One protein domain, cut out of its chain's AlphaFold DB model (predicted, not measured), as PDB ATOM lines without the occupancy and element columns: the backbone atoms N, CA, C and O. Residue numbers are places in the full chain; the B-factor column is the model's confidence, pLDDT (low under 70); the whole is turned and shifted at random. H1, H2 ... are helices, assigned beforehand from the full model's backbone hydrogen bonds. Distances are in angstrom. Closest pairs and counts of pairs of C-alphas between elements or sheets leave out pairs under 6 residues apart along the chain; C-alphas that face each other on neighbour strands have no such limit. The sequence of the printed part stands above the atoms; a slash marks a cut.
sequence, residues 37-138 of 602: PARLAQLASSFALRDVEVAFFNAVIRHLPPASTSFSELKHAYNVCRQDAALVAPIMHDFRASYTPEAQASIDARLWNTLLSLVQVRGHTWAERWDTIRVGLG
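AT A GLANCE: This is residues 37 to 138 of the 602 residues of an uncharacterized protein of Malassezia restricta CBS 7877 (UniProt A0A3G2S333). Three helices, H6, H2 and H4, stand side by side in a loose row, each running opposite ways to the next, and the longest helix, H5, crosses one face of this row at steep to nearly right angles. H3 crosses the row near one end of its helices, beside H2, and H1 crosses at H6 near the other end. The printed part has 102 residues with six named helices, H1 to H6 in order along the chain, and no named strand, an all-helix domain. It is compact, with a radius of gyration of the C-alphas of 13.6 A, and spans 38 by 28 by 18 A.

HOW THE PARTS SIT: Along the printed part come H1, residues 37 to 47, H2, residues 51 to 62, H3, residues 71 to 83, H4, residues 85 to 94, H5, residues 101 to 120, and H6, residues 126 to 136. H1 touches H6, about perpendicular at 74 degrees, with the C-alphas of Leu 40 and Gly 136 closest at 5.1 A. H1 is apart from H2, H3 and H4. H2 touches H3 with residues 56 to 61 alone, at a steep tilt of 54 degrees, opposite ways; the closest C-alphas, of Val 60 and Ala 77, are 5.6 A apart. H2 touches H4 with residues 52 to 56 alone, at a shallow tilt of 25 degrees, opposite ways, with Phe 56 and Leu 87 closest at 6.0 A between C-alphas. H2 and H6 only just touch, with 3 pairs of C-alphas within 8 A, by residue 61 of H2 alone, at a shallow tilt of 28 degrees, opposite ways; Ile 61 and Ala 127 are closest, 6.2 A between C-alphas. H3 and H4 only just touch, with 3 pairs, and only at the corner by their link, C-alphas 82 and 88 being closest at 6.5 A. H5 is close to H2 but not clearly touching, the closest C-alphas, of Phe 57 and Leu 115, 7.9 A apart, and H3 and H5 are near each other. H5 and H6 only just touch, with 3 pairs, by residue 118 of H5 alone, about perpendicular at 89 degrees; C-alphas 118 and 129 are closest at 6.5 A. Every O i to N i+4 pair is within hydrogen-bond range in H1, H2 and H3, against 4 of 6 in H4, 13 of 16 in H5 and 6 of 7 in H6.

IN THESE COORDINATES: H1 begins at C-alpha 37, (70.859, 125.510, 157.827), and measures 15.4 A. H2 measures 16.5 A, H3 18.7 A and H4 14.2 A. H5, 29.9 A long, begins at C-alpha 101, (63.616, 98.821, 129.316). H6, 15.5 A, ends at C-alpha 136, (72.971, 120.509, 152.827).

THE WHOLE: The two C-alphas farthest apart, of Pro 37 and Thr 100, are 40.3 A apart. The printed part has no cut and no long link. Its mean pLDDT is 75.6, and residues 37 to 48, 66, 96 to 99 and 122 are under 70.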
ATOM      1  N   PRO A  37      70.404 126.901 157.736       46.00
ATOM      2  CA  PRO A  37      70.859 125.510 157.827       46.00
ATOM      3  C   PRO A  37      69.731 124.494 158.066       46.00
ATOM      4  O   PRO A  37      69.819 123.369 157.585       46.00
ATOM      5  N   ALA A  38      68.648 124.862 158.761       43.66
ATOM      6  CA  ALA A  38      67.526 123.954 159.019       43.66
ATOM      7  C   ALA A  38      66.654 123.754 157.771       43.66
ATOM      8  O   ALA A  38      66.176 122.647 157.527       43.66
ATOM      9  N   ARG A  39      66.499 124.806 156.954       48.38
ATOM     10  CA  ARG A  39      65.840 124.717 155.642       48.38
ATOM     11  C   ARG A  39      66.667 123.953 154.624       48.38
ATOM     12  O   ARG A  39      66.096 123.166 153.881       48.38
ATOM     13  N   LEU A  40      67.980 124.168 154.598       49.16
ATOM     14  CA  LEU A  40      68.893 123.431 153.726       49.16
ATOM     15  C   LEU A  40      68.947 121.951 154.104       49.16
ATOM     16  O   LEU A  40      68.864 121.114 153.217       49.16
ATOM     17  N   ALA A  41      68.958 121.622 155.398       49.62
ATOM     18  CA  ALA A  41      68.839 120.243 155.864       49.62
ATOM     19  C   ALA A  41      67.464 119.628 155.536       49.62
ATOM     20  O   ALA A  41      67.394 118.460 155.170       49.62
ATOM     21  N   GLN A  42      66.369 120.398 155.612       52.50
ATOM     22  CA  GLN A  42      65.036 119.939 155.190       52.50
ATOM     23  C   GLN A  42      64.947 119.701 153.680       52.50
ATOM     24  O   GLN A  42      64.429 118.666 153.265       52.50
ATOM     25  N   LEU A  43      65.480 120.614 152.866       52.53
ATOM     26  CA  LEU A  43      65.557 120.457 151.415       52.53
ATOM     27  C   LEU A  43      66.455 119.268 151.061       52.53
ATOM     28  O   LEU A  43      65.989 118.362 150.385       52.53
ATOM     29  N   ALA A  44      67.668 119.171 151.605       52.34
ATOM     30  CA  ALA A  44      68.561 118.028 151.405       52.34
ATOM     31  C   ALA A  44      67.925 116.694 151.844       52.34
ATOM     32  O   ALA A  44      68.023 115.700 151.126       52.34
ATOM     33  N   SER A  45      67.176 116.678 152.955       56.31
ATOM     34  CA  SER A  45      66.416 115.497 153.393       56.31
ATOM     35  C   SER A  45      65.252 115.134 152.463       56.31
ATOM     36  O   SER A  45      64.860 113.972 152.415       56.31
ATOM     37  N   SER A  46      64.720 116.101 151.703       57.28
ATOM     38  CA  SER A  46      63.658 115.866 150.718       57.28
ATOM     39  C   SER A  46      64.169 115.236 149.421       57.28
ATOM     40  O   SER A  46      63.397 114.571 148.735       57.28
ATOM     41  N   PHE A  47      65.463 115.386 149.113       61.03
ATOM     42  CA  PHE A  47      66.065 114.797 147.918       61.03
ATOM     43  C   PHE A  47      66.456 113.320 148.096       61.03
ATOM     44  O   PHE A  47      66.576 112.633 147.089       61.03
ATOM     45  N   ALA A  48      66.620 112.821 149.334       63.81
ATOM     46  CA  ALA A  48      66.887 111.408 149.670       63.81
ATOM     47  C   ALA A  48      67.841 110.677 148.689       63.81
ATOM     48  O   ALA A  48      67.596 109.530 148.307       63.81
ATOM     49  N   LEU A  49      68.903 111.367 148.258       73.62
ATOM     50  CA  LEU A  49      69.812 110.907 147.207       73.62
ATOM     51  C   LEU A  49      70.785 109.865 147.749       73.62
ATOM     52  O   LEU A  49      71.296 110.000 148.861       73.62
ATOM     53  N   ARG A  50      71.070 108.846 146.938       77.31
ATOM     54  CA  ARG A  50      72.159 107.895 147.193       77.31
ATOM     55  C   ARG A  50      73.485 108.440 146.662       77.31
ATOM     56  O   ARG A  50      73.492 109.220 145.712       77.31
ATOM     57  N   ASP A  51      74.606 107.967 147.202       76.56
ATOM     58  CA  ASP A  51      75.952 108.412 146.801       76.56
ATOM     59  C   ASP A  51      76.205 108.259 145.290       76.56
ATOM     60  O   ASP A  51      76.829 109.111 144.655       76.56
ATOM     61  N   VAL A  52      75.643 107.210 144.687       78.81
ATOM     62  CA  VAL A  52      75.740 106.939 143.247       78.81
ATOM     63  C   VAL A  52      74.934 107.943 142.412       78.81
ATOM     64  O   VAL A  52      75.372 108.369 141.345       78.81
ATOM     65  N   GLU A  53      73.783 108.394 142.916       80.94
ATOM     66  CA  GLU A  53      72.981 109.440 142.270       80.94
ATOM     67  C   GLU A  53      73.665 110.807 142.398       80.94
ATOM     68  O   GLU A  53      73.667 111.590 141.451       80.94
ATOM     69  N   VAL A  54      74.316 111.079 143.534       82.50
ATOM     70  CA  VAL A  54      75.129 112.290 143.724       82.50
ATOM     71  C   VAL A  54      76.295 112.325 142.731       82.50
ATOM     72  O   VAL A  54      76.552 113.371 142.135       82.50
ATOM     73  N   ALA A  55      76.975 111.196 142.496       82.38
ATOM     74  CA  ALA A  55      78.043 111.096 141.496       82.38
ATOM     75  C   ALA A  55      77.538 111.371 140.066       82.38
ATOM     76  O   ALA A  55      78.191 112.101 139.317       82.38
ATOM     77  N   PHE A  56      76.353 110.865 139.719       85.06
ATOM     78  CA  PHE A  56      75.700 111.141 138.439       85.06
ATOM     79  C   PHE A  56      75.363 112.627 138.266       85.06
ATOM     80  O   PHE A  56      75.723 113.231 137.258       85.06
ATOM     81  N   PHE A  57      74.746 113.258 139.268       85.88
ATOM     82  CA  PHE A  57      74.426 114.687 139.201       85.88
ATOM     83  C   PHE A  57      75.675 115.575 139.198       85.88
ATOM     84  O   PHE A  57      75.693 116.588 138.503       85.88
ATOM     85  N   ASN A  58      76.755 115.171 139.871       86.00
ATOM     86  CA  ASN A  58      78.046 115.850 139.758       86.00
ATOM     87  C   ASN A  58      78.586 115.827 138.322       86.00
ATOM     88  O   ASN A  58      79.132 116.830 137.872       86.00
ATOM     89  N   ALA A  59      78.427 114.715 137.598       83.44
ATOM     90  CA  ALA A  59      78.811 114.640 136.191       83.44
ATOM     91  C   ALA A  59      77.927 115.548 135.319       83.44
ATOM     92  O   ALA A  59      78.458 116.332 134.536       83.44
ATOM     93  N   VAL A  60      76.603 115.537 135.523       84.00
ATOM     94  CA  VAL A  60      75.658 116.406 134.791       84.00
ATOM     95  C   VAL A  60      75.994 117.887 134.976       84.00
ATOM     96  O   VAL A  60      76.020 118.634 134.000       84.00
ATOM     97  N   ILE A  61      76.287 118.314 136.206       85.81
ATOM     98  CA  ILE A  61      76.641 119.709 136.502       85.81
ATOM     99  C   ILE A  61      78.039 120.069 135.973       85.81
ATOM    100  O   ILE A  61      78.229 121.187 135.511       85.81
ATOM    101  N   ARG A  62      78.996 119.130 135.932       82.88
ATOM    102  CA  ARG A  62      80.316 119.347 135.303       82.88
ATOM    103  C   ARG A  62      80.255 119.513 133.784       82.88
ATOM    104  O   ARG A  62      81.124 120.162 133.215       82.88
ATOM    105  N   HIS A  63      79.248 118.940 133.126       80.81
ATOM    106  CA  HIS A  63      79.016 119.134 131.691       80.81
ATOM    107  C   HIS A  63      78.360 120.481 131.353       80.81
ATOM    108  O   HIS A  63      78.224 120.812 130.174       80.81
ATOM    109  N   LEU A  64      77.952 121.259 132.359       82.50
ATOM    110  CA  LEU A  64      77.368 122.574 132.157       82.50
ATOM    111  C   LEU A  64      78.430 123.678 132.163       82.50
ATOM    112  O   LEU A  64      79.353 123.643 132.975       82.50
ATOM    113  N   PRO A  65      78.272 124.721 131.328       77.38
ATOM    114  CA  PRO A  65      79.033 125.951 131.490       77.38
ATOM    115  C   PRO A  65      78.801 126.549 132.893       77.38
ATOM    116  O   PRO A  65      77.651 126.570 133.352       77.38
ATOM    117  N   PRO A  66      79.832 127.103 133.558       66.94
ATOM    118  CA  PRO A  66      79.738 127.578 134.946       66.94
ATOM    119  C   PRO A  66      78.729 128.726 135.135       66.94
ATOM    120  O   PRO A  66      78.139 128.873 136.200       66.94
ATOM    121  N   ALA A  67      78.450 129.497 134.076       73.25
ATOM    122  CA  ALA A  67      77.452 130.571 134.065       73.25
ATOM    123  C   ALA A  67      76.064 130.140 133.538       73.25
ATOM    124  O   ALA A  67      75.203 130.989 133.292       73.25
ATOM    125  N   SER A  68      75.833 128.842 133.312       74.44
ATOM    126  CA  SER A  68      74.590 128.368 132.699       74.44
ATOM    127  C   SER A  68      73.383 128.554 133.624       74.44
ATOM    128  O   SER A  68      73.344 128.129 134.785       74.44
ATOM    129  N   THR A  69      72.358 129.195 133.069       79.31
ATOM    130  CA  THR A  69      71.033 129.372 133.685       79.31
ATOM    131  C   THR A  69      69.922 128.807 132.802       79.31
ATOM    132  O   THR A  69      68.762 128.732 133.213       79.31
ATOM    133  N   SER A  70      70.269 128.390 131.579       83.69
ATOM    134  CA  SER A  70      69.303 127.936 130.593       83.69
ATOM    135  C   SER A  70      68.847 126.506 130.888       83.69
ATOM    136  O   SER A  70      69.612 125.636 131.311       83.69
ATOM    137  N   PHE A  71      67.560 126.253 130.673       80.00
ATOM    138  CA  PHE A  71      66.966 124.931 130.867       80.00
ATOM    139  C   PHE A  71      67.328 123.953 129.735       80.00
ATOM    140  O   PHE A  71      67.414 122.744 129.945       80.00
ATOM    141  N   SER A  72      67.553 124.473 128.526       80.94
ATOM    142  CA  SER A  72      67.955 123.689 127.355       80.94
ATOM    143  C   SER A  72      69.338 123.062 127.524       80.94
ATOM    144  O   SER A  72      69.507 121.895 127.179       80.94
ATOM    145  N   GLU A  73      70.294 123.793 128.106       82.44
ATOM    146  CA  GLU A  73      71.641 123.279 128.396       82.44
ATOM    147  C   GLU A  73      71.600 122.202 129.486       82.44
ATOM    148  O   GLU A  73      72.216 121.153 129.319       82.44
ATOM    149  N   LEU A  74      70.793 122.394 130.539       83.44
ATOM    150  CA  LEU A  74      70.560 121.386 131.584       83.44
ATOM    151  C   LEU A  74      70.011 120.077 131.000       83.44
ATOM    152  O   LEU A  74      70.503 118.991 131.309       83.44
ATOM    153  N   LYS A  75      69.007 120.174 130.121       84.62
ATOM    154  CA  LYS A  75      68.425 119.005 129.454       84.62
ATOM    155  C   LYS A  75      69.424 118.324 128.518       84.62
ATOM    156  O   LYS A  75      69.434 117.098 128.429       84.62
ATOM    157  N   HIS A  76      70.254 119.099 127.823       84.31
ATOM    158  CA  HIS A  76      71.291 118.554 126.954       84.31
ATOM    159  C   HIS A  76      72.366 117.808 127.759       84.31
ATOM    160  O   HIS A  76      72.617 116.641 127.469       84.31
ATOM    161  N   ALA A  77      72.903 118.419 128.820       84.62
ATOM    162  CA  ALA A  77      73.888 117.802 129.711       84.62
ATOM    163  C   ALA A  77      73.358 116.510 130.357       84.62
ATOM    164  O   ALA A  77      74.042 115.490 130.367       84.62
ATOM    165  N   TYR A  78      72.100 116.512 130.807       87.69
ATOM    166  CA  TYR A  78      71.450 115.308 131.329       87.69
ATOM    167  C   TYR A  78      71.355 114.189 130.282       87.69
ATOM    168  O   TYR A  78      71.665 113.038 130.579       87.69
ATOM    169  N   ASN A  79      70.964 114.511 129.043       85.75
ATOM    170  CA  ASN A  79      70.859 113.518 127.972       85.75
ATOM    171  C   ASN A  79      72.219 112.912 127.593       85.75
ATOM    172  O   ASN A  79      72.261 111.729 127.261       85.75
ATOM    173  N   VAL A  80      73.300 113.695 127.668       85.69
ATOM    174  CA  VAL A  80      74.675 113.224 127.441       85.69
ATOM    175  C   VAL A  80      75.097 112.255 128.549       85.69
ATOM    176  O   VAL A  80      75.497 111.134 128.251       85.69
ATOM    177  N   CYS A  81      74.910 112.613 129.825       84.44
ATOM    178  CA  CYS A  81      75.250 111.724 130.946       84.44
ATOM    179  C   CYS A  81      74.377 110.466 131.011       84.44
ATOM    180  O   CYS A  81      74.831 109.426 131.475       84.44
ATOM    181  N   ARG A  82      73.130 110.538 130.535       84.19
ATOM    182  CA  ARG A  82      72.231 109.379 130.440       84.19
ATOM    183  C   ARG A  82      72.712 108.343 129.419       84.19
ATOM    184  O   ARG A  82      72.440 107.159 129.578       84.19
ATOM    185  N   GLN A  83      73.382 108.784 128.357       81.62
ATOM    186  CA  GLN A  83      73.944 107.893 127.337       81.62
ATOM    187  C   GLN A  83      75.266 107.254 127.788       81.62
ATOM    188  O   GLN A  83      75.690 106.263 127.194       81.62
ATOM    189  N   ASP A  84      75.894 107.779 128.844       82.75
ATOM    190  CA  ASP A  84      77.115 107.220 129.413       82.75
ATOM    191  C   ASP A  84      76.804 106.018 130.319       82.75
ATOM    192  O   ASP A  84      76.374 106.137 131.473       82.75
ATOM    193  N   ALA A  85      77.052 104.823 129.783       74.81
ATOM    194  CA  ALA A  85      76.837 103.566 130.486       74.81
ATOM    195  C   ALA A  85      77.666 103.453 131.780       74.81
ATOM    196  O   ALA A  85      77.221 102.788 132.717       74.81
ATOM    197  N   ALA A  86      78.825 104.117 131.877       77.94
ATOM    198  CA  ALA A  86      79.669 104.066 133.071       77.94
ATOM    199  C   ALA A  86      79.046 104.812 134.263       77.94
ATOM    200  O   ALA A  86      79.265 104.427 135.412       77.94
ATOM    201  N   LEU A  87      78.238 105.843 133.995       78.38
ATOM    202  CA  LEU A  87      77.543 106.624 135.020       78.38
ATOM    203  C   LEU A  87      76.191 106.009 135.405       78.38
ATOM    204  O   LEU A  87      75.784 106.098 136.563       78.38
ATOM    205  N   VAL A  88      75.503 105.360 134.461       78.19
ATOM    206  CA  VAL A  88      74.158 104.795 134.679       78.19
ATOM    207  C   VAL A  88      74.195 103.357 135.223       78.19
ATOM    208  O   VAL A  88      73.345 102.992 136.040       78.19
ATOM    209  N   ALA A  89      75.186 102.536 134.849       75.62
ATOM    210  CA  ALA A  89      75.282 101.141 135.303       75.62
ATOM    211  C   ALA A  89      75.381 100.977 136.839       75.62
ATOM    212  O   ALA A  89      74.692 100.105 137.381       75.62
ATOM    213  N   PRO A  90      76.142 101.815 137.576       79.94
ATOM    214  CA  PRO A  90      76.164 101.773 139.038       79.94
ATOM    215  C   PRO A  90      74.796 102.081 139.669       79.94
ATOM    216  O   PRO A  90      74.422 101.470 140.667       79.94
ATOM    217  N   ILE A  91      74.017 102.987 139.065       79.06
ATOM    218  CA  ILE A  91      72.675 103.365 139.538       79.06
ATOM    219  C   ILE A  91      71.705 102.191 139.351       79.06
ATOM    220  O   ILE A  91      70.970 101.842 140.275       79.06
ATOM    221  N   MET A  92      71.734 101.536 138.185       75.75
ATOM    222  CA  MET A  92      70.930 100.333 137.911       75.75
ATOM    223  C   MET A  92      71.210  99.213 138.908       75.75
ATOM    224  O   MET A  92      70.278  98.596 139.433       75.75
ATOM    225  N   HIS A  93      72.492  98.992 139.204       77.12
ATOM    226  CA  HIS A  93      72.929  97.983 140.157       77.12
ATOM    227  C   HIS A  93      72.406  98.271 141.577       77.12
ATOM    228  O   HIS A  93      71.859  97.382 142.234       77.12
ATOM    229  N   ASP A  94      72.480  99.526 142.028       75.81
ATOM    230  CA  ASP A  94      72.009  99.946 143.353       75.81
ATOM    231  C   ASP A  94      70.485  99.860 143.529       75.81
ATOM    232  O   ASP A  94      69.989  99.595 144.632       75.81
ATOM    233  N   PHE A  95      69.711 100.065 142.461       70.81
ATOM    234  CA  PHE A  95      68.256  99.882 142.497       70.81
ATOM    235  C   PHE A  95      67.816  98.422 142.376       70.81
ATOM    236  O   PHE A  95      66.618  98.160 142.487       70.81
ATOM    237  N   ARG A  96      68.755  97.473 142.209       64.62
ATOM    238  CA  ARG A  96      68.467  96.053 141.926       64.62
ATOM    239  C   ARG A  96      67.452  95.890 140.788       64.62
ATOM    240  O   ARG A  96      66.655  94.953 140.787       64.62
ATOM    241  N   ALA A  97      67.453  96.834 139.852       62.97
ATOM    242  CA  ALA A  97      66.576  96.799 138.702       62.97
ATOM    243  C   ALA A  97      67.088  95.725 137.739       62.97
ATOM    244  O   ALA A  97      68.285  95.647 137.460       62.97
ATOM    245  N   SER A  98      66.190  94.885 137.225       58.66
ATOM    246  CA  SER A  98      66.511  94.085 136.045       58.66
ATOM    247  C   SER A  98      66.859  95.042 134.898       58.66
ATOM    248  O   SER A  98      66.268  96.118 134.809       58.66
ATOM    249  N   TYR A  99      67.792  94.666 134.013       64.81
ATOM    250  CA  TYR A  99      68.120  95.397 132.772       64.81
ATOM    251  C   TYR A  99      66.957  95.320 131.756       64.81
ATOM    252  O   TYR A  99      67.113  94.922 130.606       64.81
ATOM    253  N   THR A 100      65.749  95.633 132.210       72.38
ATOM    254  CA  THR A 100      64.541  95.722 131.404       72.38
ATOM    255  C   THR A 100      64.320  97.186 131.018       72.38
ATOM    256  O   THR A 100      64.586  98.087 131.821       72.38
ATOM    257  N   PRO A 101      63.821  97.455 129.799       71.12
ATOM    258  CA  PRO A 101      63.616  98.821 129.316       71.12
ATOM    259  C   PRO A 101      62.618  99.614 130.178       71.12
ATOM    260  O   PRO A 101      62.738 100.831 130.308       71.12
ATOM    261  N   GLU A 102      61.667  98.935 130.823       73.06
ATOM    262  CA  GLU A 102      60.678  99.547 131.720       73.06
ATOM    263  C   GLU A 102      61.303 100.039 133.033       73.06
ATOM    264  O   GLU A 102      61.019 101.150 133.489       73.06
ATOM    265  N   ALA A 103      62.210  99.251 133.619       71.94
ATOM    266  CA  ALA A 103      62.916  99.645 134.832       71.94
ATOM    267  C   ALA A 103      63.865 100.823 134.563       71.94
ATOM    268  O   ALA A 103      63.901 101.770 135.354       71.94
ATOM    269  N   GLN A 104      64.541 100.825 133.410       76.81
ATOM    270  CA  GLN A 104      65.380 101.943 132.976       76.81
ATOM    271  C   GLN A 104      64.563 103.232 132.792       76.81
ATOM    272  O   GLN A 104      64.940 104.273 133.324       76.81
ATOM    273  N   ALA A 105      63.393 103.160 132.146       78.25
ATOM    274  CA  ALA A 105      62.504 104.313 131.983       78.25
ATOM    275  C   ALA A 105      61.992 104.871 133.327       78.25
ATOM    276  O   ALA A 105      61.876 106.088 133.493       78.25
ATOM    277  N   SER A 106      61.714 104.001 134.305       78.56
ATOM    278  CA  SER A 106      61.268 104.423 135.640       78.56
ATOM    279  C   SER A 106      62.359 105.165 136.424       78.56
ATOM    280  O   SER A 106      62.079 106.152 137.113       78.56
ATOM    281  N   ILE A 107      63.614 104.731 136.283       80.25
ATOM    282  CA  ILE A 107      64.757 105.344 136.962       80.25
ATOM    283  C   ILE A 107      65.159 106.639 136.255       80.25
ATOM    284  O   ILE A 107      65.414 107.633 136.932       80.25
ATOM    285  N   ASP A 108      65.094 106.685 134.925       82.94
ATOM    286  CA  ASP A 108      65.250 107.922 134.155       82.94
ATOM    287  C   ASP A 108      64.216 108.975 134.579       82.94
ATOM    288  O   ASP A 108      64.572 110.111 134.890       82.94
ATOM    289  N   ALA A 109      62.934 108.599 134.672       83.25
ATOM    290  CA  ALA A 109      61.874 109.509 135.107       83.25
ATOM    291  C   ALA A 109      62.135 110.055 136.518       83.25
ATOM    292  O   ALA A 109      61.927 111.239 136.786       83.25
ATOM    293  N   ARG A 110      62.637 109.208 137.418       82.19
ATOM    294  CA  ARG A 110      63.022 109.600 138.773       82.19
ATOM    295  C   ARG A 110      64.212 110.561 138.779       82.19
ATOM    296  O   ARG A 110      64.103 111.605 139.414       82.19
ATOM    297  N   LEU A 111      65.304 110.237 138.083       83.44
ATOM    298  CA  LEU A 111      66.507 111.076 137.999       83.44
ATOM    299  C   LEU A 111      66.209 112.434 137.353       83.44
ATOM    300  O   LEU A 111      66.748 113.460 137.759       83.44
ATOM    301  N   TRP A 112      65.325 112.451 136.358       85.19
ATOM    302  CA  TRP A 112      64.883 113.687 135.730       85.19
ATOM    303  C   TRP A 112      64.007 114.519 136.673       85.19
ATOM    304  O   TRP A 112      64.218 115.722 136.810       85.19
ATOM    305  N   ASN A 113      63.068 113.895 137.386       82.12
ATOM    306  CA  ASN A 113      62.223 114.594 138.354       82.12
ATOM    307  C   ASN A 113      63.032 115.170 139.528       82.12
ATOM    308  O   ASN A 113      62.748 116.288 139.964       82.12
ATOM    309  N   THR A 114      64.062 114.464 140.005       79.94
ATOM    310  CA  THR A 114      64.958 114.974 141.055       79.94
ATOM    311  C   THR A 114      65.843 116.118 140.551       79.94
ATOM    312  O   THR A 114      66.015 117.112 141.262       79.94
ATOM    313  N   LEU A 115      66.314 116.061 139.301       80.75
ATOM    314  CA  LEU A 115      66.994 117.186 138.649       80.75
ATOM    315  C   LEU A 115      66.062 118.404 138.512       80.75
ATOM    316  O   LEU A 115      66.466 119.531 138.781       80.75
ATOM    317  N   LEU A 116      64.791 118.203 138.151       80.00
ATOM    318  CA  LEU A 116      63.815 119.295 138.037       80.00
ATOM    319  C   LEU A 116      63.516 119.968 139.379       80.00
ATOM    320  O   LEU A 116      63.281 121.179 139.416       80.00
ATOM    321  N   SER A 117      63.582 119.238 140.495       78.81
ATOM    322  CA  SER A 117      63.467 119.860 141.820       78.81
ATOM    323  C   SER A 117      64.610 120.830 142.153       78.81
ATOM    324  O   SER A 117      64.422 121.676 143.029       78.81
ATOM    325  N   LEU A 118      65.726 120.837 141.403       74.62
ATOM    326  CA  LEU A 118      66.764 121.877 141.511       74.62
ATOM    327  C   LEU A 118      66.234 123.281 141.196       74.62
ATOM    328  O   LEU A 118      66.765 124.263 141.706       74.62
ATOM    329  N   VAL A 119      65.163 123.402 140.400       74.38
ATOM    330  CA  VAL A 119      64.502 124.690 140.108       74.38
ATOM    331  C   VAL A 119      63.997 125.368 141.387       74.38
ATOM    332  O   VAL A 119      63.924 126.593 141.454       74.38
ATOM    333  N   GLN A 120      63.642 124.580 142.402       74.62
ATOM    334  CA  GLN A 120      63.091 125.076 143.665       74.62
ATOM    335  C   GLN A 120      64.180 125.569 144.630       74.62
ATOM    336  O   GLN A 120      63.870 126.226 145.628       74.62
ATOM    337  N   VAL A 121      65.450 125.269 144.338       74.38
ATOM    338  CA  VAL A 121      66.601 125.667 145.149       74.38
ATOM    339  C   VAL A 121      67.084 127.051 144.722       74.38
ATOM    340  O   VAL A 121      67.110 127.399 143.543       74.38
ATOM    341  N   ARG A 122      67.432 127.881 145.709       68.56
ATOM    342  CA  ARG A 122      67.918 129.244 145.472       68.56
ATOM    343  C   ARG A 122      69.347 129.197 144.926       68.56
ATOM    344  O   ARG A 122      70.196 128.563 145.532       68.56
ATOM    345  N   GLY A 123      69.586 129.891 143.817       72.12
ATOM    346  CA  GLY A 123      70.897 130.064 143.181       72.12
ATOM    347  C   GLY A 123      70.736 130.698 141.798       72.12
ATOM    348  O   GLY A 123      69.676 130.547 141.169       72.12
ATOM    349  N   HIS A 124      71.736 131.447 141.344       74.88
ATOM    350  CA  HIS A 124      71.716 132.119 140.048       74.88
ATOM    351  C   HIS A 124      72.093 131.164 138.919       74.88
ATOM    352  O   HIS A 124      71.442 131.211 137.877       74.88
ATOM    353  N   THR A 125      73.031 130.247 139.155       83.12
ATOM    354  CA  THR A 125      73.444 129.203 138.202       83.12
ATOM    355  C   THR A 125      73.000 127.814 138.656       83.12
ATOM    356  O   THR A 125      72.652 127.594 139.822       83.12
ATOM    357  N   TRP A 126      72.988 126.847 137.735       82.19
ATOM    358  CA  TRP A 126      72.708 125.450 138.091       82.19
ATOM    359  C   TRP A 126      73.763 124.857 139.036       82.19
ATOM    360  O   TRP A 126      73.402 124.075 139.915       82.19
ATOM    361  N   ALA A 127      75.025 125.279 138.906       81.56
ATOM    362  CA  ALA A 127      76.120 124.888 139.793       81.56
ATOM    363  C   ALA A 127      75.887 125.375 141.234       81.56
ATOM    364  O   ALA A 127      75.837 124.558 142.149       81.56
ATOM    365  N   GLU A 128      75.573 126.662 141.426       81.50
ATOM    366  CA  GLU A 128      75.280 127.232 142.755       81.50
ATOM    367  C   GLU A 128      74.093 126.540 143.447       81.50
ATOM    368  O   GLU A 128      74.096 126.294 144.660       81.50
ATOM    369  N   ARG A 129      73.050 126.205 142.674       84.25
ATOM    370  CA  ARG A 129      71.877 125.482 143.191       84.25
ATOM    371  C   ARG A 129      72.241 124.073 143.641       84.25
ATOM    372  O   ARG A 129      71.700 123.600 144.639       84.25
ATOM    373  N   TRP A 130      73.143 123.410 142.928       85.25
ATOM    374  CA  TRP A 130      73.607 122.075 143.283       85.25
ATOM    375  C   TRP A 130      74.574 122.092 144.472       85.25
ATOM    376  O   TRP A 130      74.422 121.276 145.383       85.25
ATOM    377  N   ASP A 131      75.473 123.072 144.556       82.38
ATOM    378  CA  ASP A 131      76.363 123.258 145.710       82.38
ATOM    379  C   ASP A 131      75.582 123.503 147.000       82.38
ATOM    380  O   ASP A 131      75.911 122.963 148.055       82.38
ATOM    381  N   THR A 132      74.467 124.227 146.903       80.94
ATOM    382  CA  THR A 132      73.542 124.437 148.023       80.94
ATOM    383  C   THR A 132      72.972 123.114 148.561       80.94
ATOM    384  O   THR A 132      72.800 122.954 149.773       80.94
ATOM    385  N   ILE A 133      72.711 122.136 147.685       79.56
ATOM    386  CA  ILE A 133      72.269 120.789 148.079       79.56
ATOM    387  C   ILE A 133      73.441 119.962 148.615       79.56
ATOM    388  O   ILE A 133      73.276 119.301 149.640       79.56
ATOM    389  N   ARG A 134      74.627 120.027 147.990       79.00
ATOM    390  CA  ARG A 134      75.843 119.337 148.464       79.00
ATOM    391  C   ARG A 134      76.201 119.754 149.889       79.00
ATOM    392  O   ARG A 134      76.349 118.888 150.750       79.00
ATOM    393  N   VAL A 135      76.204 121.058 150.167       79.50
ATOM    394  CA  VAL A 135      76.424 121.609 151.512       79.50
ATOM    395  C   VAL A 135      75.336 121.141 152.485       79.50
ATOM    396  O   VAL A 135      75.636 120.792 153.626       79.50
ATOM    397  N   GLY A 136      74.078 121.058 152.036       70.00
ATOM    398  CA  GLY A 136      72.971 120.509 152.827       70.00
ATOM    399  C   GLY A 136      73.106 119.014 153.155       70.00
ATOM    400  O   GLY A 136      72.626 118.581 154.204       70.00
ATOM    401  N   LEU A 137      73.784 118.241 152.301       71.31
ATOM    402  CA  LEU A 137      74.127 116.827 152.510       71.31
ATOM    403  C   LEU A 137      75.441 116.632 153.296       71.31
ATOM    404  O   LEU A 137      75.791 115.500 153.621       71.31
ATOM    405  N   GLY A 138      76.153 117.714 153.634       70.88
ATOM    406  CA  GLY A 138      77.443 117.667 154.331       70.88
ATOM    407  C   GLY A 138      78.647 117.382 153.425       70.88
ATOM    408  O   GLY A 138      79.704 117.012 153.933       70.88
TER     409      GLY A 138